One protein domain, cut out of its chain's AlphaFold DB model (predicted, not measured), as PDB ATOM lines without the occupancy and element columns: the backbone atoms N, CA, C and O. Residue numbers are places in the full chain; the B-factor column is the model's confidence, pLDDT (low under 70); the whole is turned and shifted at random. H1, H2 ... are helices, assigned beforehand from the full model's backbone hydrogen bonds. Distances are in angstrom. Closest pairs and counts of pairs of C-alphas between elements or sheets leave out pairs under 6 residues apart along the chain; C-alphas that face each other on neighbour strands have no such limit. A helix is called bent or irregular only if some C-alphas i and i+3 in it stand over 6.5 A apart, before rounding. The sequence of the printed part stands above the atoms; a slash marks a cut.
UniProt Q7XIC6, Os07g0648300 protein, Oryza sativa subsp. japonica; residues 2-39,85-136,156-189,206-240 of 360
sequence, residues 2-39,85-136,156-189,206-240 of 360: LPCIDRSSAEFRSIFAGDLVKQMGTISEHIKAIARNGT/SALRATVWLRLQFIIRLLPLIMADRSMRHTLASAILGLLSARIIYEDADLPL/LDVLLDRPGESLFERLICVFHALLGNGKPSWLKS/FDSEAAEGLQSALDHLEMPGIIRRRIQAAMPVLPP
ATOM      1  N   LEU A   2      38.149 -29.673  40.535       66.44
ATOM      2  CA  LEU A   2      37.050 -29.043  39.768       66.44
ATOM      3  C   LEU A   2      35.657 -29.155  40.446       66.44
ATOM      4  O   LEU A   2      35.062 -28.106  40.686       66.44
ATOM      5  N   PRO A   3      35.193 -30.338  40.916       67.25
ATOM      6  CA  PRO A   3      33.895 -30.453  41.599       67.25
ATOM      7  C   PRO A   3      33.780 -29.659  42.913       67.25
ATOM      8  O   PRO A   3      32.678 -29.417  43.399       67.25
ATOM      9  N   CYS A   4      34.909 -29.258  43.506       66.56
ATOM     10  CA  CYS A   4      34.956 -28.411  44.697       66.56
ATOM     11  C   CYS A   4      34.705 -26.938  44.329       66.56
ATOM     12  O   CYS A   4      34.044 -26.223  45.076       66.56
ATOM     13  N   ILE A   5      35.193 -26.500  43.162       75.19
ATOM     14  CA  ILE A   5      34.964 -25.154  42.620       75.19
ATOM     15  C   ILE A   5      33.495 -25.014  42.209       75.19
ATOM     16  O   ILE A   5      32.845 -24.048  42.604       75.19
ATOM     17  N   ASP A   6      32.938 -26.006  41.513       73.94
ATOM     18  CA  ASP A   6      31.536 -25.988  41.063       73.94
ATOM     19  C   ASP A   6      30.533 -25.934  42.236       73.94
ATOM     20  O   ASP A   6      29.457 -25.347  42.111       73.94
ATOM     21  N   ARG A   7      30.908 -26.487  43.402       74.81
ATOM     22  CA  ARG A   7      30.137 -26.442  44.660       74.81
ATOM     23  C   ARG A   7      30.425 -25.222  45.551       74.81
ATOM     24  O   ARG A   7      29.786 -25.078  46.589       74.81
ATOM     25  N   SER A   8      31.374 -24.361  45.187       80.50
ATOM     26  CA  SER A   8      31.769 -23.206  46.010       80.50
ATOM     27  C   SER A   8      30.864 -21.978  45.808       80.50
ATOM     28  O   SER A   8      30.096 -21.878  44.839       80.50
ATOM     29  N   SER A   9      30.931 -21.023  46.742       86.62
ATOM     30  CA  SER A   9      30.117 -19.800  46.700       86.62
ATOM     31  C   SER A   9      30.377 -18.980  45.428       86.62
ATOM     32  O   SER A   9      31.426 -19.096  44.789       86.62
ATOM     33  N   ALA A  10      29.405 -18.152  45.032       85.81
ATOM     34  CA  ALA A  10      29.577 -17.248  43.892       85.81
ATOM     35  C   ALA A  10      30.748 -16.274  44.122       85.81
ATOM     36  O   ALA A  10      31.550 -16.061  43.218       85.81
ATOM     37  N   GLU A  11      30.893 -15.783  45.357       88.62
ATOM     38  CA  GLU A  11      31.987 -14.907  45.781       88.62
ATOM     39  C   GLU A  11      33.360 -15.575  45.622       88.62
ATOM     40  O   GLU A  11      34.243 -15.035  44.961       88.62
ATOM     41  N   PHE A  12      33.528 -16.805  46.129       89.19
ATOM     42  CA  PHE A  12      34.790 -17.536  45.987       89.19
ATOM     43  C   PHE A  12      35.135 -17.796  44.515       89.19
ATOM     44  O   PHE A  12      36.284 -17.622  44.111       89.19
ATOM     45  N   ARG A  13      34.143 -18.160  43.688       88.12
ATOM     46  CA  ARG A  13      34.340 -18.324  42.238       88.12
ATOM     47  C   ARG A  13      34.716 -17.018  41.545       88.12
ATOM     48  O   ARG A  13      35.514 -17.070  40.615       88.12
ATOM     49  N   SER A  14      34.189 -15.881  42.000       89.94
ATOM     50  CA  SER A  14      34.543 -14.554  41.492       89.94
ATOM     51  C   SER A  14      35.999 -14.207  41.808       89.94
ATOM     52  O   SER A  14      36.794 -13.996  40.892       89.94
ATOM     53  N   ILE A  15      36.386 -14.275  43.088       92.62
ATOM     54  CA  ILE A  15      37.754 -14.002  43.559       92.62
ATOM     55  C   ILE A  15      38.763 -14.923  42.856       92.62
ATOM     56  O   ILE A  15      39.729 -14.448  42.257       92.62
ATOM     57  N   PHE A  16      38.507 -16.236  42.853       93.19
ATOM     58  CA  PHE A  16      39.387 -17.221  42.223       93.19
ATOM     59  C   PHE A  16      39.507 -17.014  40.706       93.19
ATOM     60  O   PHE A  16      40.610 -17.103  40.167       93.19
ATOM     61  N   ALA A  17      38.412 -16.696  40.005       92.62
ATOM     62  CA  ALA A  17      38.468 -16.368  38.582       92.62
ATOM     63  C   ALA A  17      39.238 -15.060  38.323       92.62
ATOM     64  O   ALA A  17      40.020 -14.997  37.376       92.62
ATOM     65  N   GLY A  18      39.079 -14.041  39.174       93.81
ATOM     66  CA  GLY A  18      39.836 -12.792  39.098       93.81
ATOM     67  C   GLY A  18      41.343 -13.014  39.249       93.81
ATOM     68  O   GLY A  18      42.127 -12.529  38.434       93.81
ATOM     69  N   ASP A  19      41.764 -13.806  40.236       95.12
ATOM     70  CA  ASP A  19      43.179 -14.139  40.444       95.12
ATOM     71  C   ASP A  19      43.743 -15.061  39.356       95.12
ATOM     72  O   ASP A  19      44.891 -14.900  38.938       95.12
ATOM     73  N   LEU A  20      42.935 -15.977  38.821       94.94
ATOM     74  CA  LEU A  20      43.289 -16.812  37.673       94.94
ATOM     75  C   LEU A  20      43.527 -15.970  36.404       94.94
ATOM     76  O   LEU A  20      44.500 -16.207  35.686       94.94
ATOM     77  N   VAL A  21      42.698 -14.947  36.163       95.44
ATOM     78  CA  VAL A  21      42.884 -13.976  35.070       95.44
ATOM     79  C   VAL A  21      44.151 -13.137  35.281       95.44
ATOM     80  O   VAL A  21      44.947 -13.011  34.347       95.44
ATOM     81  N   LYS A  22      44.409 -12.640  36.503       96.19
ATOM     82  CA  LYS A  22      45.668 -11.941  36.840       96.19
ATOM     83  C   LYS A  22      46.888 -12.822  36.552       96.19
ATOM     84  O   LYS A  22      47.806 -12.374  35.871       96.19
ATOM     85  N   GLN A  23      46.876 -14.085  36.996       94.94
ATOM     86  CA  GLN A  23      47.974 -15.030  36.760       94.94
ATOM     87  C   GLN A  23      48.240 -15.268  35.267       94.94
ATOM     88  O   GLN A  23      49.401 -15.334  34.872       94.94
ATOM     89  N   MET A  24      47.204 -15.359  34.425       94.88
ATOM     90  CA  MET A  24      47.388 -15.465  32.969       94.88
ATOM     91  C   MET A  24      48.068 -14.222  32.384       94.88
ATOM     92  O   MET A  24      48.953 -14.356  31.538       94.88
ATOM     93  N   GLY A  25      47.717 -13.026  32.869       93.50
ATOM     94  CA  GLY A  25      48.411 -11.782  32.527       93.50
ATOM     95  C   GLY A  25      49.885 -11.801  32.949       93.50
ATOM     96  O   GLY A  25      50.764 -11.528  32.134       93.50
ATOM     97  N   THR A  26      50.180 -12.214  34.187       94.19
ATOM     98  CA  THR A  26      51.561 -12.357  34.682       94.19
ATOM     99  C   THR A  26      52.373 -13.347  33.843       94.19
ATOM    100  O   THR A  26      53.523 -13.066  33.513       94.19
ATOM    101  N   ILE A  27      51.780 -14.482  33.453       92.25
ATOM    102  CA  ILE A  27      52.434 -15.479  32.597       92.25
ATOM    103  C   ILE A  27      52.683 -14.905  31.188       92.25
ATOM    104  O   ILE A  27      53.800 -15.029  30.692       92.25
ATOM    105  N   SER A  28      51.707 -14.216  30.579       92.06
ATOM    106  CA  SER A  28      51.876 -13.494  29.300       92.06
ATOM    107  C   SER A  28      53.085 -12.554  29.331       92.06
ATOM    108  O   SER A  28      53.978 -12.659  28.486       92.06
ATOM    109  N   GLU A  29      53.160 -11.663  30.323       91.94
ATOM    110  CA  GLU A  29      54.247 -10.679  30.385       91.94
ATOM    111  C   GLU A  29      55.598 -11.307  30.747       91.94
ATOM    112  O   GLU A  29      56.623 -10.884  30.212       91.94
ATOM    113  N   HIS A  30      55.618 -12.368  31.558       90.31
ATOM    114  CA  HIS A  30      56.838 -13.129  31.835       90.31
ATOM    115  C   HIS A  30      57.413 -13.772  30.560       90.31
ATOM    116  O   HIS A  30      58.615 -13.670  30.312       90.31
ATOM    117  N   ILE A  31      56.570 -14.347  29.694       88.00
ATOM    118  CA  ILE A  31      57.009 -14.905  28.403       88.00
ATOM    119  C   ILE A  31      57.533 -13.803  27.476       88.00
ATOM    120  O   ILE A  31      58.595 -13.964  26.877       88.00
ATOM    121  N   LYS A  32      56.831 -12.666  27.378       86.38
ATOM    122  CA  LYS A  32      57.277 -11.514  26.572       86.38
ATOM    123  C   LYS A  32      58.606 -10.941  27.081       86.38
ATOM    124  O   LYS A  32      59.431 -10.515  26.273       86.38
ATOM    125  N   ALA A  33      58.836 -10.946  28.395       85.06
ATOM    126  CA  ALA A  33      60.104 -10.542  29.000       85.06
ATOM    127  C   ALA A  33      61.239 -11.530  28.671       85.06
ATOM    128  O   ALA A  33      62.301 -11.095  28.229       85.06
ATOM    129  N   ILE A  34      61.005 -12.844  28.800       82.00
ATOM    130  CA  ILE A  34      61.971 -13.882  28.394       82.00
ATOM    131  C   ILE A  34      62.320 -13.737  26.908       82.00
ATOM    132  O   ILE A  34      63.500 -13.688  26.565       82.00
ATOM    133  N   ALA A  35      61.315 -13.602  26.037       77.06
ATOM    134  CA  ALA A  35      61.512 -13.465  24.596       77.06
ATOM    135  C   ALA A  35      62.392 -12.252  24.246       77.06
ATOM    136  O   ALA A  35      63.379 -12.403  23.532       77.06
ATOM    137  N   ARG A  36      62.098 -11.070  24.809       73.50
ATOM    138  CA  ARG A  36      62.882  -9.838  24.582       73.50
ATOM    139  C   ARG A  36      64.294  -9.886  25.171       73.50
ATOM    140  O   ARG A  36      65.191  -9.230  24.642       73.50
ATOM    141  N   ASN A  37      64.499 -10.624  26.262       64.00
ATOM    142  CA  ASN A  37      65.807 -10.738  26.906       64.00
ATOM    143  C   ASN A  37      66.702 -11.778  26.214       64.00
ATOM    144  O   ASN A  37      67.906 -11.551  26.103       64.00
ATOM    145  N   GLY A  38      66.128 -12.861  25.676       55.62
ATOM    146  CA  GLY A  38      66.858 -13.857  24.885       55.62
ATOM    147  C   GLY A  38      67.534 -13.253  23.650       55.62
ATOM    148  O   GLY A  38      68.710 -13.516  23.398       55.62
ATOM    149  N   THR A  39      66.851 -12.348  22.939       49.75
ATOM    150  CA  THR A  39      67.395 -11.659  21.751       49.75
ATOM    151  C   THR A  39      68.637 -10.806  22.048       49.75
ATOM    152  O   THR A  39      69.372 -10.464  21.126       49.75
ATOM    153  N   SER A  85      58.022 -26.753  28.119       83.12
ATOM    154  CA  SER A  85      57.039 -27.791  28.449       83.12
ATOM    155  C   SER A  85      56.333 -27.547  29.788       83.12
ATOM    156  O   SER A  85      55.110 -27.672  29.867       83.12
ATOM    157  N   ALA A  86      57.066 -27.143  30.835       86.62
ATOM    158  CA  ALA A  86      56.468 -26.790  32.123       86.62
ATOM    159  C   ALA A  86      55.564 -25.556  31.999       86.62
ATOM    160  O   ALA A  86      54.510 -25.498  32.633       86.62
ATOM    161  N   LEU A  87      55.924 -24.597  31.141       88.62
ATOM    162  CA  LEU A  87      55.106 -23.421  30.865       88.62
ATOM    163  C   LEU A  87      53.854 -23.772  30.035       88.62
ATOM    164  O   LEU A  87      52.757 -23.359  30.413       88.62
ATOM    165  N   ARG A  88      53.967 -24.606  28.989       87.81
ATOM    166  CA  ARG A  88      52.812 -25.146  28.238       87.81
ATOM    167  C   ARG A  88      51.818 -25.832  29.182       87.81
ATOM    168  O   ARG A  88      50.638 -25.488  29.168       87.81
ATOM    169  N   ALA A  89      52.291 -26.708  30.071       88.81
ATOM    170  CA  ALA A  89      51.458 -27.352  31.093       88.81
ATOM    171  C   ALA A  89      50.845 -26.341  32.087       88.81
ATOM    172  O   ALA A  89      49.655 -26.409  32.396       88.81
ATOM    173  N   THR A  90      51.627 -25.357  32.539       90.81
ATOM    174  CA  THR A  90      51.208 -24.261  33.440       90.81
ATOM    175  C   THR A  90      50.066 -23.420  32.859       90.81
ATOM    176  O   THR A  90      49.177 -23.003  33.610       90.81
ATOM    177  N   VAL A  91      50.070 -23.189  31.541       92.75
ATOM    178  CA  VAL A  91      48.995 -22.499  30.810       92.75
ATOM    179  C   VAL A  91      47.813 -23.439  30.558       92.75
ATOM    180  O   VAL A  91      46.685 -23.064  30.862       92.75
ATOM    181  N   TRP A  92      48.047 -24.668  30.083       91.50
ATOM    182  CA  TRP A  92      46.997 -25.662  29.816       91.50
ATOM    183  C   TRP A  92      46.142 -25.952  31.056       91.50
ATOM    184  O   TRP A  92      44.917 -25.875  30.991       91.50
ATOM    185  N   LEU A  93      46.768 -26.195  32.214       91.00
ATOM    186  CA  LEU A  93      46.066 -26.440  33.479       91.00
ATOM    187  C   LEU A  93      45.187 -25.250  33.890       91.00
ATOM    188  O   LEU A  93      44.036 -25.444  34.282       91.00
ATOM    189  N   ARG A  94      45.686 -24.014  33.752       92.00
ATOM    190  CA  ARG A  94      44.895 -22.795  34.008       92.00
ATOM    191  C   ARG A  94      43.743 -22.649  33.024       92.00
ATOM    192  O   ARG A  94      42.645 -22.280  33.434       92.00
ATOM    193  N   LEU A  95      43.962 -22.997  31.759       92.12
ATOM    194  CA  LEU A  95      42.952 -22.935  30.710       92.12
ATOM    195  C   LEU A  95      41.755 -23.856  31.000       92.12
ATOM    196  O   LEU A  95      40.625 -23.451  30.749       92.12
ATOM    197  N   GLN A  96      41.962 -25.023  31.625       90.06
ATOM    198  CA  GLN A  96      40.846 -25.887  32.045       90.06
ATOM    199  C   GLN A  96      39.965 -25.239  33.129       90.06
ATOM    200  O   GLN A  96      38.737 -25.314  33.055       90.06
ATOM    201  N   PHE A  97      40.562 -24.546  34.108       90.06
ATOM    202  CA  PHE A  97      39.802 -23.771  35.098       90.06
ATOM    203  C   PHE A  97      39.098 -22.563  34.461       90.06
ATOM    204  O   PHE A  97      37.943 -22.290  34.781       90.06
ATOM    205  N   ILE A  98      39.752 -21.885  33.512       91.44
ATOM    206  CA  ILE A  98      39.177 -20.763  32.754       91.44
ATOM    207  C   ILE A  98      37.959 -21.210  31.949       91.44
ATOM    208  O   ILE A  98      36.938 -20.542  32.020       91.44
ATOM    209  N   ILE A  99      38.015 -22.344  31.243       89.50
ATOM    210  CA  ILE A  99      36.884 -22.880  30.464       89.50
ATOM    211  C   ILE A  99      35.662 -23.136  31.364       89.50
ATOM    212  O   ILE A  99      34.539 -22.803  30.987       89.50
ATOM    213  N   ARG A 100      35.873 -23.671  32.575       85.69
ATOM    214  CA  ARG A 100      34.802 -23.934  33.558       85.69
ATOM    215  C   ARG A 100      34.227 -22.640  34.157       85.69
ATOM    216  O   ARG A 100      33.021 -22.543  34.363       85.69
ATOM    217  N   LEU A 101      35.071 -21.634  34.389       88.25
ATOM    218  CA  LEU A 101      34.692 -20.324  34.944       88.25
ATOM    219  C   LEU A 101      34.300 -19.288  33.876       88.25
ATOM    220  O   LEU A 101      33.873 -18.185  34.218       88.25
ATOM    221  N   LEU A 102      34.383 -19.639  32.591       88.69
ATOM    222  CA  LEU A 102      34.122 -18.750  31.461       88.69
ATOM    223  C   LEU A 102      32.741 -18.062  31.506       88.69
ATOM    224  O   LEU A 102      32.701 -16.880  31.176       88.69
ATOM    225  N   PRO A 103      31.629 -18.685  31.967       86.38
ATOM    226  CA  PRO A 103      30.369 -17.964  32.160       86.38
ATOM    227  C   PRO A 103      30.476 -16.791  33.147       86.38
ATOM    228  O   PRO A 103      29.867 -15.753  32.921       86.38
ATOM    229  N   LEU A 104      31.248 -16.936  34.229       87.94
ATOM    230  CA  LEU A 104      31.446 -15.872  35.217       87.94
ATOM    231  C   LEU A 104      32.344 -14.777  34.632       87.94
ATOM    232  O   LEU A 104      31.985 -13.603  34.659       87.94
ATOM    233  N   ILE A 105      33.464 -15.171  34.020       89.31
ATOM    234  CA  ILE A 105      34.414 -14.244  33.386       89.31
ATOM    235  C   ILE A 105      33.735 -13.433  32.269       89.31
ATOM    236  O   ILE A 105      34.032 -12.259  32.107       89.31
ATOM    237  N   MET A 106      32.790 -14.019  31.525       87.81
ATOM    238  CA  MET A 106      32.038 -13.337  30.461       87.81
ATOM    239  C   MET A 106      31.040 -12.280  30.957       87.81
ATOM    240  O   MET A 106      30.657 -11.405  30.172       87.81
ATOM    241  N   ALA A 107      30.611 -12.356  32.221       87.38
ATOM    242  CA  ALA A 107      29.698 -11.391  32.830       87.38
ATOM    243  C   ALA A 107      30.423 -10.110  33.287       87.38
ATOM    244  O   ALA A 107      29.870  -9.017  33.152       87.38
ATOM    245  N   ASP A 108      31.668 -10.223  33.763       89.69
ATOM    246  CA  ASP A 108      32.503  -9.082  34.151       89.69
ATOM    247  C   ASP A 108      33.333  -8.570  32.959       89.69
ATOM    248  O   ASP A 108      34.270  -9.220  32.489       89.69
ATOM    249  N   ARG A 109      33.024  -7.354  32.485       88.62
ATOM    250  CA  ARG A 109      33.745  -6.702  31.374       88.62
ATOM    251  C   ARG A 109      35.250  -6.548  31.629       88.62
ATOM    252  O   ARG A 109      36.031  -6.683  30.691       88.62
ATOM    253  N   SER A 110      35.657  -6.267  32.866       91.50
ATOM    254  CA  SER A 110      37.055  -6.018  33.234       91.50
ATOM    255  C   SER A 110      37.877  -7.308  33.227       91.50
ATOM    256  O   SER A 110      38.954  -7.355  32.626       91.50
ATOM    257  N   MET A 111      37.336  -8.391  33.793       93.12
ATOM    258  CA  MET A 111      37.963  -9.715  33.770       93.12
ATOM    259  C   MET A 111      38.020 -10.268  32.345       93.12
ATOM    260  O   MET A 111      39.053 -10.786  31.920       93.12
ATOM    261  N   ARG A 112      36.938 -10.088  31.580       91.94
ATOM    262  CA  ARG A 112      36.834 -10.464  30.168       91.94
ATOM    263  C   ARG A 112      37.875  -9.766  29.291       91.94
ATOM    264  O   ARG A 112      38.576 -10.445  28.544       91.94
ATOM    265  N   HIS A 113      38.019  -8.442  29.407       92.25
ATOM    266  CA  HIS A 113      39.050  -7.685  28.691       92.25
ATOM    267  C   HIS A 113      40.455  -8.123  29.119       92.25
ATOM    268  O   HIS A 113      41.289  -8.427  28.266       92.25
ATOM    269  N   THR A 114      40.725  -8.186  30.427       93.94
ATOM    270  CA  THR A 114      42.050  -8.550  30.956       93.94
ATOM    271  C   THR A 114      42.477  -9.935  30.465       93.94
ATOM    272  O   THR A 114      43.616 -10.121  30.033       93.94
ATOM    273  N   LEU A 115      41.550 -10.901  30.447       95.31
ATOM    274  CA  LEU A 115      41.817 -12.236  29.928       95.31
ATOM    275  C   LEU A 115      42.005 -12.253  28.406       95.31
ATOM    276  O   LEU A 115      42.895 -12.954  27.931       95.31
ATOM    277  N   ALA A 116      41.223 -11.488  27.639       94.06
ATOM    278  CA  ALA A 116      41.400 -11.395  26.190       94.06
ATOM    279  C   ALA A 116      42.793 -10.841  25.829       94.06
ATOM    280  O   ALA A 116      43.492 -11.430  25.005       94.06
ATOM    281  N   SER A 117      43.252  -9.783  26.510       93.94
ATOM    282  CA  SER A 117      44.604  -9.230  26.340       93.94
ATOM    283  C   SER A 117      45.704 -10.222  26.744       93.94
ATOM    284  O   SER A 117      46.712 -10.344  26.043       93.94
ATOM    285  N   ALA A 118      45.510 -10.971  27.836       94.62
ATOM    286  CA  ALA A 118      46.446 -12.008  28.267       94.62
ATOM    287  C   ALA A 118      46.516 -13.181  27.271       94.62
ATOM    288  O   ALA A 118      47.609 -13.632  26.929       94.62
ATOM    289  N   ILE A 119      45.374 -13.651  26.760       94.75
ATOM    290  CA  ILE A 119      45.315 -14.743  25.779       94.75
ATOM    291  C   ILE A 119      45.896 -14.308  24.429       94.75
ATOM    292  O   ILE A 119      46.649 -15.084  23.848       94.75
ATOM    293  N   LEU A 120      45.665 -13.075  23.967       93.50
ATOM    294  CA  LEU A 120      46.352 -12.529  22.788       93.50
ATOM    295  C   LEU A 120      47.881 -12.529  22.978       93.50
ATOM    296  O   LEU A 120      48.624 -12.937  22.085       93.50
ATOM    297  N   GLY A 121      48.353 -12.151  24.172       91.56
ATOM    298  CA  GLY A 121      49.763 -12.250  24.551       91.56
ATOM    299  C   GLY A 121      50.312 -13.679  24.477       91.56
ATOM    300  O   GLY A 121      51.385 -13.890  23.912       91.56
ATOM    301  N   LEU A 122      49.562 -14.670  24.965       92.94
ATOM    302  CA  LEU A 122      49.935 -16.087  24.888       92.94
ATOM    303  C   LEU A 122      49.914 -16.625  23.448       92.94
ATOM    304  O   LEU A 122      50.862 -17.283  23.036       92.94
ATOM    305  N   LEU A 123      48.887 -16.301  22.660       91.88
ATOM    306  CA  LEU A 123      48.775 -16.684  21.247       91.88
ATOM    307  C   LEU A 123      49.909 -16.102  20.384       91.88
ATOM    308  O   LEU A 123      50.273 -16.699  19.375       91.88
ATOM    309  N   SER A 124      50.497 -14.974  20.798       89.69
ATOM    310  CA  SER A 124      51.676 -14.376  20.156       89.69
ATOM    311  C   SER A 124      53.018 -15.003  20.554       89.69
ATOM    312  O   SER A 124      54.042 -14.709  19.939       89.69
ATOM    313  N   ALA A 125      53.051 -15.865  21.573       89.81
ATOM    314  CA  ALA A 125      54.288 -16.472  22.040       89.81
ATOM    315  C   ALA A 125      54.646 -17.716  21.217       89.81
ATOM    316  O   ALA A 125      53.874 -18.672  21.152       89.81
ATOM    317  N   ARG A 126      55.869 -17.758  20.668       87.75
ATOM    318  CA  ARG A 126      56.355 -18.890  19.856       87.75
ATOM    319  C   ARG A 126      56.189 -20.244  20.546       87.75
ATOM    320  O   ARG A 126      55.748 -21.196  19.919       87.75
ATOM    321  N   ILE A 127      56.450 -20.312  21.851       87.31
ATOM    322  CA  ILE A 127      56.280 -21.534  22.651       87.31
ATOM    323  C   ILE A 127      54.832 -22.053  22.729       87.31
ATOM    324  O   ILE A 127      54.637 -23.124  23.286       87.31
ATOM    325  N   ILE A 128      53.836 -21.319  22.225       86.62
ATOM    326  CA  ILE A 128      52.427 -21.730  22.163       86.62
ATOM    327  C   ILE A 128      52.027 -22.157  20.743       86.62
ATOM    328  O   ILE A 128      51.302 -23.138  20.604       86.62
ATOM    329  N   TYR A 129      52.500 -21.460  19.698       86.62
ATOM    330  CA  TYR A 129      52.151 -21.772  18.302       86.62
ATOM    331  C   TYR A 129      53.107 -22.741  17.586       86.62
ATOM    332  O   TYR A 129      52.750 -23.264  16.539       86.62
ATOM    333  N   GLU A 130      54.280 -23.042  18.149       83.25
ATOM    334  CA  GLU A 130      55.242 -24.005  17.579       83.25
ATOM    335  C   GLU A 130      54.632 -25.402  17.351       83.25
ATOM    336  O   GLU A 130      54.874 -26.017  16.316       83.25
ATOM    337  N   ASP A 131      53.752 -25.854  18.251       71.00
ATOM    338  CA  ASP A 131      53.014 -27.123  18.119       71.00
ATOM    339  C   ASP A 131      51.808 -27.027  17.149       71.00
ATOM    340  O   ASP A 131      51.112 -28.015  16.922       71.00
ATOM    341  N   ALA A 132      51.527 -25.839  16.595       70.50
ATOM    342  CA  ALA A 132      50.397 -25.544  15.704       70.50
ATOM    343  C   ALA A 132      50.811 -25.161  14.268       70.50
ATOM    344  O   ALA A 132      49.948 -25.083  13.392       70.50
ATOM    345  N   ASP A 133      52.110 -24.948  14.023       59.00
ATOM    346  CA  ASP A 133      52.701 -24.829  12.681       59.00
ATOM    347  C   ASP A 133      53.056 -26.208  12.073       59.00
ATOM    348  O   ASP A 133      53.389 -26.294  10.888       59.00
ATOM    349  N   LEU A 134      52.946 -27.305  12.839       57.00
ATOM    350  CA  LEU A 134      52.941 -28.654  12.263       57.00
ATOM    351  C   LEU A 134      51.734 -28.788  11.317       57.00
ATOM    352  O   LEU A 134      50.600 -28.560  11.750       57.00
ATOM    353  N   PRO A 135      51.924 -29.202  10.049       44.50
ATOM    354  CA  PRO A 135      50.796 -29.511   9.191       44.50
ATOM    355  C   PRO A 135      50.053 -30.697   9.805       44.50
ATOM    356  O   PRO A 135      50.622 -31.783   9.946       44.50
ATOM    357  N   LEU A 136      48.778 -30.500  10.157       46.62
ATOM    358  CA  LEU A 136      47.918 -31.630  10.490       46.62
ATOM    359  C   LEU A 136      47.985 -32.618   9.312       46.62
ATOM    360  O   LEU A 136      47.877 -32.174   8.160       46.62
ATOM    361  N   LEU A 156      31.023 -31.086  27.511       46.34
ATOM    362  CA  LEU A 156      32.152 -30.313  28.046       46.34
ATOM    363  C   LEU A 156      33.351 -31.200  28.406       46.34
ATOM    364  O   LEU A 156      34.479 -30.811  28.133       46.34
ATOM    365  N   ASP A 157      33.125 -32.389  28.968       44.81
ATOM    366  CA  ASP A 157      34.214 -33.306  29.314       44.81
ATOM    367  C   ASP A 157      34.936 -33.849  28.069       44.81
ATOM    368  O   ASP A 157      36.159 -33.859  28.056       44.81
ATOM    369  N   VAL A 158      34.232 -34.147  26.968       46.34
ATOM    370  CA  VAL A 158      34.874 -34.538  25.691       46.34
ATOM    371  C   VAL A 158      35.661 -33.375  25.082       46.34
ATOM    372  O   VAL A 158      36.709 -33.592  24.477       46.34
ATOM    373  N   LEU A 159      35.213 -32.130  25.274       48.53
ATOM    374  CA  LEU A 159      36.005 -30.968  24.873       48.53
ATOM    375  C   LEU A 159      37.198 -30.727  25.811       48.53
ATOM    376  O   LEU A 159      38.199 -30.188  25.359       48.53
ATOM    377  N   LEU A 160      37.163 -31.131  27.083       51.94
ATOM    378  CA  LEU A 160      38.349 -31.113  27.954       51.94
ATOM    379  C   LEU A 160      39.340 -32.254  27.650       51.94
ATOM    380  O   LEU A 160      40.539 -32.037  27.816       51.94
ATOM    381  N   ASP A 161      38.849 -33.408  27.194       43.38
ATOM    382  CA  ASP A 161      39.591 -34.680  27.155       43.38
ATOM    383  C   ASP A 161      40.019 -35.145  25.745       43.38
ATOM    384  O   ASP A 161      40.737 -36.128  25.607       43.38
ATOM    385  N   ARG A 162      39.624 -34.448  24.665       50.28
ATOM    386  CA  ARG A 162      40.029 -34.807  23.291       50.28
ATOM    387  C   ARG A 162      41.567 -34.759  23.126       50.28
ATOM    388  O   ARG A 162      42.133 -33.661  23.083       50.28
ATOM    389  N   PRO A 163      42.259 -35.900  22.924       41.75
ATOM    390  CA  PRO A 163      43.707 -36.014  23.133       41.75
ATOM    391  C   PRO A 163      44.544 -35.608  21.903       41.75
ATOM    392  O   PRO A 163      45.535 -36.252  21.571       41.75
ATOM    393  N   GLY A 164      44.135 -34.555  21.190       55.34
ATOM    394  CA  GLY A 164      44.777 -34.119  19.941       55.34
ATOM    395  C   GLY A 164      44.569 -32.650  19.564       55.34
ATOM    396  O   GLY A 164      44.929 -32.253  18.461       55.34
ATOM    397  N   GLU A 165      43.985 -31.832  20.444       69.50
ATOM    398  CA  GLU A 165      43.846 -30.389  20.214       69.50
ATOM    399  C   GLU A 165      45.044 -29.637  20.805       69.50
ATOM    400  O   GLU A 165      45.328 -29.760  21.998       69.50
ATOM    401  N   SER A 166      45.743 -28.838  19.992       85.31
ATOM    402  CA  SER A 166      46.891 -28.068  20.478       85.31
ATOM    403  C   SER A 166      46.458 -26.974  21.465       85.31
ATOM    404  O   SER A 166      45.326 -26.474  21.442       85.31
ATOM    405  N   LEU A 167      47.385 -26.552  22.331       89.06
ATOM    406  CA  LEU A 167      47.153 -25.445  23.264       89.06
ATOM    407  C   LEU A 167      46.774 -24.144  22.526       89.06
ATOM    408  O   LEU A 167      45.971 -23.363  23.035       89.06
ATOM    409  N   PHE A 168      47.299 -23.943  21.313       90.69
ATOM    410  CA  PHE A 168      46.959 -22.819  20.444       90.69
ATOM    411  C   PHE A 168      45.495 -22.853  19.978       90.69
ATOM    412  O   PHE A 168      44.814 -21.838  20.106       90.69
ATOM    413  N   GLU A 169      44.981 -24.007  19.522       89.25
ATOM    414  CA  GLU A 169      43.561 -24.147  19.145       89.25
ATOM    415  C   GLU A 169      42.651 -23.766  20.314       89.25
ATOM    416  O   GLU A 169      41.759 -22.926  20.192       89.25
ATOM    417  N   ARG A 170      42.935 -24.334  21.490       88.81
ATOM    418  CA  ARG A 170      42.137 -24.131  22.702       88.81
ATOM    419  C   ARG A 170      42.142 -22.674  23.163       88.81
ATOM    420  O   ARG A 170      41.099 -22.155  23.561       88.81
ATOM    421  N   LEU A 171      43.291 -22.000  23.074       92.12
ATOM    422  CA  LEU A 171      43.405 -20.568  23.351       92.12
ATOM    423  C   LEU A 171      42.652 -19.722  22.312       92.12
ATOM    424  O   LEU A 171      41.951 -18.799  22.719       92.12
ATOM    425  N   ILE A 172      42.709 -20.051  21.012       90.94
ATOM    426  CA  ILE A 172      41.911 -19.373  19.973       90.94
ATOM    427  C   ILE A 172      40.411 -19.531  20.232       90.94
ATOM    428  O   ILE A 172      39.671 -18.552  20.147       90.94
ATOM    429  N   CYS A 173      39.940 -20.726  20.587       89.00
ATOM    430  CA  CYS A 173      38.518 -20.948  20.831       89.00
ATOM    431  C   CYS A 173      38.011 -20.189  22.068       89.00
ATOM    432  O   CYS A 173      36.915 -19.625  22.030       89.00
ATOM    433  N   VAL A 174      38.812 -20.105  23.139       91.19
ATOM    434  CA  VAL A 174      38.494 -19.265  24.307       91.19
ATOM    435  C   VAL A 174      38.581 -17.773  23.962       91.19
ATOM    436  O   VAL A 174      37.717 -17.012  24.390       91.19
ATOM    437  N   PHE A 175      39.543 -17.343  23.141       92.06
ATOM    438  CA  PHE A 175      39.654 -15.960  22.658       92.06
ATOM    439  C   PHE A 175      38.420 -15.538  21.845       92.06
ATOM    440  O   PHE A 175      37.770 -14.553  22.183       92.06
ATOM    441  N   HIS A 176      38.014 -16.337  20.855       89.00
ATOM    442  CA  HIS A 176      36.789 -16.112  20.082       89.00
ATOM    443  C   HIS A 176      35.540 -16.065  20.983       89.00
ATOM    444  O   HIS A 176      34.687 -15.192  20.827       89.00
ATOM    445  N   ALA A 177      35.445 -16.957  21.979       87.81
ATOM    446  CA  ALA A 177      34.358 -16.927  22.954       87.81
ATOM    447  C   ALA A 177      34.352 -15.641  23.803       87.81
ATOM    448  O   ALA A 177      33.279 -15.090  24.042       87.81
ATOM    449  N   LEU A 178      35.523 -15.130  24.206       89.88
ATOM    450  CA  LEU A 178      35.662 -13.867  24.944       89.88
ATOM    451  C   LEU A 178      35.277 -12.640  24.108       89.88
ATOM    452  O   LEU A 178      34.781 -11.661  24.664       89.88
ATOM    453  N   LEU A 179      35.437 -12.681  22.786       87.88
ATOM    454  CA  LEU A 179      35.047 -11.581  21.896       87.88
ATOM    455  C   LEU A 179      33.585 -11.684  21.418       87.88
ATOM    456  O   LEU A 179      32.980 -10.685  21.034       87.88
ATOM    457  N   GLY A 180      32.977 -12.871  21.495       81.62
ATOM    458  CA  GLY A 180      31.604 -13.127  21.059       81.62
ATOM    459  C   GLY A 180      30.516 -12.416  21.883       81.62
ATOM    460  O   GLY A 180      30.529 -12.396  23.113       81.62
ATOM    461  N   ASN A 181      29.491 -11.892  21.208       72.06
ATOM    462  CA  ASN A 181      28.345 -11.203  21.830       72.06
ATOM    463  C   ASN A 181      27.240 -12.145  22.366       72.06
ATOM    464  O   ASN A 181      26.076 -11.752  22.467       72.06
ATOM    465  N   GLY A 182      27.577 -13.395  22.693       65.25
ATOM    466  CA  GLY A 182      26.630 -14.388  23.199       65.25
ATOM    467  C   GLY A 182      27.318 -15.637  23.747       65.25
ATOM    468  O   GLY A 182      28.509 -15.848  23.532       65.25
ATOM    469  N   LYS A 183      26.555 -16.478  24.456       65.00
ATOM    470  CA  LYS A 183      27.061 -17.715  25.067       65.00
ATOM    471  C   LYS A 183      27.647 -18.651  23.987       65.00
ATOM    472  O   LYS A 183      26.890 -19.016  23.078       65.00
ATOM    473  N   PRO A 184      28.931 -19.063  24.062       63.62
ATOM    474  CA  PRO A 184      29.505 -20.017  23.108       63.62
ATOM    475  C   PRO A 184      28.762 -21.357  23.197       63.62
ATOM    476  O   PRO A 184      28.227 -21.694  24.256       63.62
ATOM    477  N   SER A 185      28.687 -22.104  22.088       58.72
ATOM    478  CA  SER A 185      27.779 -23.259  21.975       58.72
ATOM    479  C   SER A 185      28.039 -24.315  23.049       58.72
ATOM    480  O   SER A 185      27.107 -24.690  23.745       58.72
ATOM    481  N   TRP A 186      29.305 -24.637  23.318       65.06
ATOM    482  CA  TRP A 186      29.718 -25.633  24.315       65.06
ATOM    483  C   TRP A 186      29.387 -25.262  25.777       65.06
ATOM    484  O   TRP A 186      29.514 -26.097  26.666       65.06
ATOM    485  N   LEU A 187      28.952 -24.021  26.052       59.50
ATOM    486  CA  LEU A 187      28.399 -23.606  27.352       59.50
ATOM    487  C   LEU A 187      26.858 -23.614  27.379       59.50
ATOM    488  O   LEU A 187      26.250 -23.278  28.404       59.50
ATOM    489  N   LYS A 188      26.191 -23.969  26.279       57.84
ATOM    490  CA  LYS A 188      24.750 -24.227  26.229       57.84
ATOM    491  C   LYS A 188      24.522 -25.692  26.596       57.84
ATOM    492  O   LYS A 188      24.838 -26.597  25.835       57.84
ATOM    493  N   SER A 189      23.948 -25.933  27.770       46.47
ATOM    494  CA  SER A 189      23.349 -27.232  28.067       46.47
ATOM    495  C   SER A 189      22.267 -27.539  27.024       46.47
ATOM    496  O   SER A 189      21.573 -26.628  26.566       46.47
ATOM    497  N   PHE A 206      30.751  -7.347  23.985       81.88
ATOM    498  CA  PHE A 206      32.143  -6.917  23.971       81.88
ATOM    499  C   PHE A 206      32.209  -5.462  23.504       81.88
ATOM    500  O   PHE A 206      31.384  -5.018  22.702       81.88
ATOM    501  N   ASP A 207      33.160  -4.726  24.056       85.94
ATOM    502  CA  ASP A 207      33.331  -3.309  23.782       85.94
ATOM    503  C   ASP A 207      34.123  -3.089  22.479       85.94
ATOM    504  O   ASP A 207      35.034  -3.855  22.156       85.94
ATOM    505  N   SER A 208      33.756  -2.062  21.712       84.75
ATOM    506  CA  SER A 208      34.421  -1.725  20.450       84.75
ATOM    507  C   SER A 208      35.796  -1.107  20.681       84.75
ATOM    508  O   SER A 208      36.732  -1.478  19.979       84.75
ATOM    509  N   GLU A 209      35.955  -0.257  21.703       87.12
ATOM    510  CA  GLU A 209      37.256   0.334  22.049       87.12
ATOM    511  C   GLU A 209      38.242  -0.764  22.485       87.12
ATOM    512  O   GLU A 209      39.357  -0.857  21.968       87.12
ATOM    513  N   ALA A 210      37.790  -1.698  23.331       86.06
ATOM    514  CA  ALA A 210      38.550  -2.901  23.678       86.06
ATOM    515  C   ALA A 210      38.930  -3.767  22.454       86.06
ATOM    516  O   ALA A 210      40.029  -4.326  22.407       86.06
ATOM    517  N   ALA A 211      38.049  -3.898  21.455       87.44
ATOM    518  CA  ALA A 211      38.332  -4.667  20.238       87.44
ATOM    519  C   ALA A 211      39.362  -3.969  19.337       87.44
ATOM    520  O   ALA A 211      40.265  -4.629  18.821       87.44
ATOM    521  N   GLU A 212      39.272  -2.649  19.187       87.81
ATOM    522  CA  GLU A 212      40.241  -1.827  18.453       87.81
ATOM    523  C   GLU A 212      41.617  -1.832  19.144       87.81
ATOM    524  O   GLU A 212      42.645  -1.993  18.481       87.81
ATOM    525  N   GLY A 213      41.651  -1.776  20.480       87.62
ATOM    526  CA  GLY A 213      42.873  -1.939  21.272       87.62
ATOM    527  C   GLY A 213      43.529  -3.315  21.100       87.62
ATOM    528  O   GLY A 213      44.747  -3.404  20.939       87.62
ATOM    529  N   LEU A 214      42.736  -4.395  21.067       90.19
ATOM    530  CA  LEU A 214      43.234  -5.749  20.783       90.19
ATOM    531  C   LEU A 214      43.703  -5.916  19.329       90.19
ATOM    532  O   LEU A 214      44.686  -6.618  19.098       90.19
ATOM    533  N   GLN A 215      43.058  -5.255  18.363       90.25
ATOM    534  CA  GLN A 215      43.499  -5.244  16.966       90.25
ATOM    535  C   GLN A 215      44.853  -4.538  16.825       90.25
ATOM    536  O   GLN A 215      45.797  -5.121  16.299       90.25
ATOM    537  N   SER A 216      44.984  -3.332  17.385       90.19
ATOM    538  CA  SER A 216      46.249  -2.588  17.442       90.19
ATOM    539  C   SER A 216      47.366  -3.415  18.097       90.19
ATOM    540  O   SER A 216      48.471  -3.533  17.560       90.19
ATOM    541  N   ALA A 217      47.065  -4.088  19.214       89.56
ATOM    542  CA  ALA A 217      48.006  -4.992  19.868       89.56
ATOM    543  C   ALA A 217      48.415  -6.179  18.973       89.56
ATOM    544  O   ALA A 217      49.604  -6.484  18.901       89.56
ATOM    545  N   LEU A 218      47.475  -6.825  18.270       90.50
ATOM    546  CA  LEU A 218      47.768  -7.891  17.300       90.50
ATOM    547  C   LEU A 218      48.667  -7.385  16.165       90.50
ATOM    548  O   LEU A 218      49.592  -8.089  15.752       90.50
ATOM    549  N   ASP A 219      48.437  -6.161  15.688       87.69
ATOM    550  CA  ASP A 219      49.194  -5.610  14.572       87.69
ATOM    551  C   ASP A 219      50.647  -5.271  14.920       87.69
ATOM    552  O   ASP A 219      51.538  -5.478  14.087       87.69
ATOM    553  N   HIS A 220      50.912  -4.885  16.169       86.25
ATOM    554  CA  HIS A 220      52.257  -4.669  16.711       86.25
ATOM    555  C   HIS A 220      53.007  -5.952  17.134       86.25
ATOM    556  O   HIS A 220      54.168  -5.864  17.535       86.25
ATOM    557  N   LEU A 221      52.393  -7.142  17.065       86.88
ATOM    558  CA  LEU A 221      53.017  -8.396  17.512       86.88
ATOM    559  C   LEU A 221      53.718  -9.154  16.369       86.88
ATOM    560  O   LEU A 221      53.092  -9.580  15.394       86.88
ATOM    561  N   GLU A 222      55.029  -9.359  16.521       83.44
ATOM    562  CA  GLU A 222      55.880 -10.127  15.603       83.44
ATOM    563  C   GLU A 222      55.559 -11.632  15.682       83.44
ATOM    564  O   GLU A 222      55.882 -12.310  16.656       83.44
ATOM    565  N   MET A 223      54.896 -12.166  14.652       84.38
ATOM    566  CA  MET A 223      54.504 -13.578  14.560       84.38
ATOM    567  C   MET A 223      54.334 -14.016  13.091       84.38
ATOM    568  O   MET A 223      54.139 -13.156  12.224       84.38
ATOM    569  N   PRO A 224      54.343 -15.328  12.777       86.69
ATOM    570  CA  PRO A 224      54.115 -15.818  11.421       86.69
ATOM    571  C   PRO A 224      52.774 -15.355  10.834       86.69
ATOM    572  O   PRO A 224      51.731 -15.403  11.488       86.69
ATOM    573  N   GLY A 225      52.768 -14.986   9.549       84.94
ATOM    574  CA  GLY A 225      51.561 -14.535   8.839       84.94
ATOM    575  C   GLY A 225      50.469 -15.604   8.671       84.94
ATOM    576  O   GLY A 225      49.360 -15.289   8.244       84.94
ATOM    577  N   ILE A 226      50.750 -16.872   8.991       86.69
ATOM    578  CA  ILE A 226      49.728 -17.917   9.157       86.69
ATOM    579  C   ILE A 226      49.034 -17.707  10.506       86.69
ATOM    580  O   ILE A 226      47.853 -17.369  10.527       86.69
ATOM    581  N   ILE A 227      49.787 -17.790  11.607       88.88
ATOM    582  CA  ILE A 227      49.328 -17.566  12.986       88.88
ATOM    583  C   ILE A 227      48.541 -16.253  13.130       88.88
ATOM    584  O   ILE A 227      47.403 -16.291  13.604       88.88
ATOM    585  N   ARG A 228      49.052 -15.120  12.612       89.81
ATOM    586  CA  ARG A 228      48.322 -13.835  12.632       89.81
ATOM    587  C   ARG A 228      46.946 -13.942  11.969       89.81
ATOM    588  O   ARG A 228      45.967 -13.491  12.550       89.81
ATOM    589  N   ARG A 229      46.835 -14.578  10.793       86.94
ATOM    590  CA  ARG A 229      45.542 -14.765  10.101       86.94
ATOM    591  C   ARG A 229      44.581 -15.674  10.871       86.94
ATOM    592  O   ARG A 229      43.378 -15.441  10.819       86.94
ATOM    593  N   ARG A 230      45.086 -16.677  11.602       88.50
ATOM    594  CA  ARG A 230      44.253 -17.556  12.444       88.50
ATOM    595  C   ARG A 230      43.659 -16.796  13.634       88.50
ATOM    596  O   ARG A 230      42.470 -16.936  13.898       88.50
ATOM    597  N   ILE A 231      44.447 -15.936  14.286       90.44
ATOM    598  CA  ILE A 231      43.968 -15.048  15.361       90.44
ATOM    599  C   ILE A 231      43.019 -13.977  14.795       90.44
ATOM    600  O   ILE A 231      41.958 -13.733  15.360       90.44
ATOM    601  N   GLN A 232      43.343 -13.392  13.637       89.81
ATOM    602  CA  GLN A 232      42.507 -12.394  12.961       89.81
ATOM    603  C   GLN A 232      41.115 -12.932  12.590       89.81
ATOM    604  O   GLN A 232      40.141 -12.190  12.666       89.81
ATOM    605  N   ALA A 233      41.005 -14.213  12.227       86.62
ATOM    606  CA  ALA A 233      39.725 -14.875  11.959       86.62
ATOM    607  C   ALA A 233      38.884 -15.144  13.226       86.62
ATOM    608  O   ALA A 233      37.699 -15.446  13.112       86.62
ATOM    609  N   ALA A 234      39.484 -15.038  14.417       85.44
ATOM    610  CA  ALA A 234      38.808 -15.125  15.713       85.44
ATOM    611  C   ALA A 234      38.452 -13.746  16.309       85.44
ATOM    612  O   ALA A 234      37.675 -13.680  17.262       85.44
ATOM    613  N   MET A 235      38.997 -12.655  15.757       86.00
ATOM    614  CA  MET A 235      38.597 -11.285  16.091       86.00
ATOM    615  C   MET A 235      37.209 -10.968  15.507       86.00
ATOM    616  O   MET A 235      36.865 -11.467  14.431       86.00
ATOM    617  N   PRO A 236      36.401 -10.108  16.157       76.81
ATOM    618  CA  PRO A 236      35.203  -9.572  15.531       76.81
ATOM    619  C   PRO A 236      35.615  -8.755  14.302       76.81
ATOM    620  O   PRO A 236      36.607  -8.024  14.341       76.81
ATOM    621  N   VAL A 237      34.852  -8.859  13.212       64.44
ATOM    622  CA  VAL A 237      35.122  -8.090  11.988       64.44
ATOM    623  C   VAL A 237      34.770  -6.623  12.233       64.44
ATOM    624  O   VAL A 237      33.648  -6.181  11.984       64.44
ATOM    625  N   LEU A 238      35.744  -5.877  12.752       57.25
ATOM    626  CA  LEU A 238      35.721  -4.423  12.770       57.25
ATOM    627  C   LEU A 238      35.612  -3.913  11.319       57.25
ATOM    628  O   LEU A 238      36.217  -4.507  10.416       57.25
ATOM    629  N   PRO A 239      34.863  -2.825  11.056       47.94
ATOM    630  CA  PRO A 239      34.934  -2.141   9.769       47.94
ATOM    631  C   PRO A 239      36.398  -1.790   9.463       47.94
ATOM    632  O   PRO A 239      37.098  -1.384  10.393       47.94
ATOM    633  N   PRO A 240      36.879  -1.909   8.208       46.16
ATOM    634  CA  PRO A 240      38.274  -1.631   7.887       46.16
ATOM    635  C   PRO A 240      38.700  -0.257   8.403       46.16
ATOM    636  O   PRO A 240      38.195   0.776   7.944       46.16
TER     637      PRO A 240
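This is residues 2 to 39, 85 to 136, 156 to 189 and 206 to 240 of the 360 residues of the protein "Os07g0648300 protein" of Oryza sativa subsp. japonica (UniProt Q7XIC6). Four helices, H2, H3, H4 and H7, make an up-and-down bundle, each running against the one before it, with long H2 along one side. H8 packs on H4 from outside the bundle, H5 crosses near the first residues of H7, and short H1, H6 and H9 lie round the outside. The printed part has 159 residues, with nine named helices, H1 to H9 in chain order, and no named strand: all helix. The whole is compact, with a radius of gyration of the C-alphas of 15.4 A, and rounded, spanning 45 by 38 by 31 A.

Begin at H1, residues 2 to 6, which is near H3, residues 85 to 107; their closest C-alphas, Leu 2 and Phe 97, are 7.6 A apart. With its residues 13 to 24 alone, H2, residues 10 to 38, touches H3, closest at C-alphas 17 and 101, 6.6 A, opposite ways at a steep tilt of 40 degrees. Look next at the hub, H4, residues 109 to 123: it touches H2 at C-alphas 118 and 25, 4.7 A, the same way at a shallow tilt of 32 degrees, only just short of steep. H3 and H4 only just touch, and only at the corner, with 3 pairs of C-alphas within 8 A. H7, residues 167 to 179, touches H4 at C-alphas 175 and 116, 6.0 A, and H3 at C-alphas 167 and 92, 6.6 A; H2 and H7 are apart. H5, residues 126 to 132, touches residues 167 to 169 of H7 alone, about perpendicular at 79 degrees, closest at C-alphas 129 and 168, 5.7 A. H6, residues 156 to 161, touches no helix but is near H3. H8, residues 208 to 219, touches H4 at C-alphas 214 and 117, 6.7 A; H9, residues 225 to 232, is near H4, H7 and H8. Every O i to N i+4 pair is within hydrogen-bond range in H1, H2, H4, H6, H7 and H8, against 14 of 19 in H3, 3 of 4 in H9 and 1 of 3 in H5, where 2 of 4 O i to N i+3 pairs are.

Find C-alpha 10 at (29.577, -17.248, 43.892); from there H2 runs 42.0 A to C-alpha 38 at (66.858, -13.857, 24.885). H3 spans 32.2 A and is irregular, with a kink of 70 degrees near residue 101 and C-alphas 100 and 103 7.6 A apart; H5 is only just irregular, with C-alphas 128 and 131 6.8 A apart. H4 spans 20.7 A, H7 18.5 A and H8 16.4 A; H9 ends at C-alpha 232, (42.507, -12.394, 12.961).

The two C-alphas farthest apart, those of Thr 39 and Ser 189, are 47.1 A apart. Look for three cuts: residues 40 to 84, 137 to 155 and 190 to 205 are not printed, with C-alpha gaps of 20.3, 23.6 and 22.5 A. The links that are printed whole are tight. Mean pLDDT of the printed part is 81.6; 32 residues are under 70, among them 156 to 165 and 182 to 189.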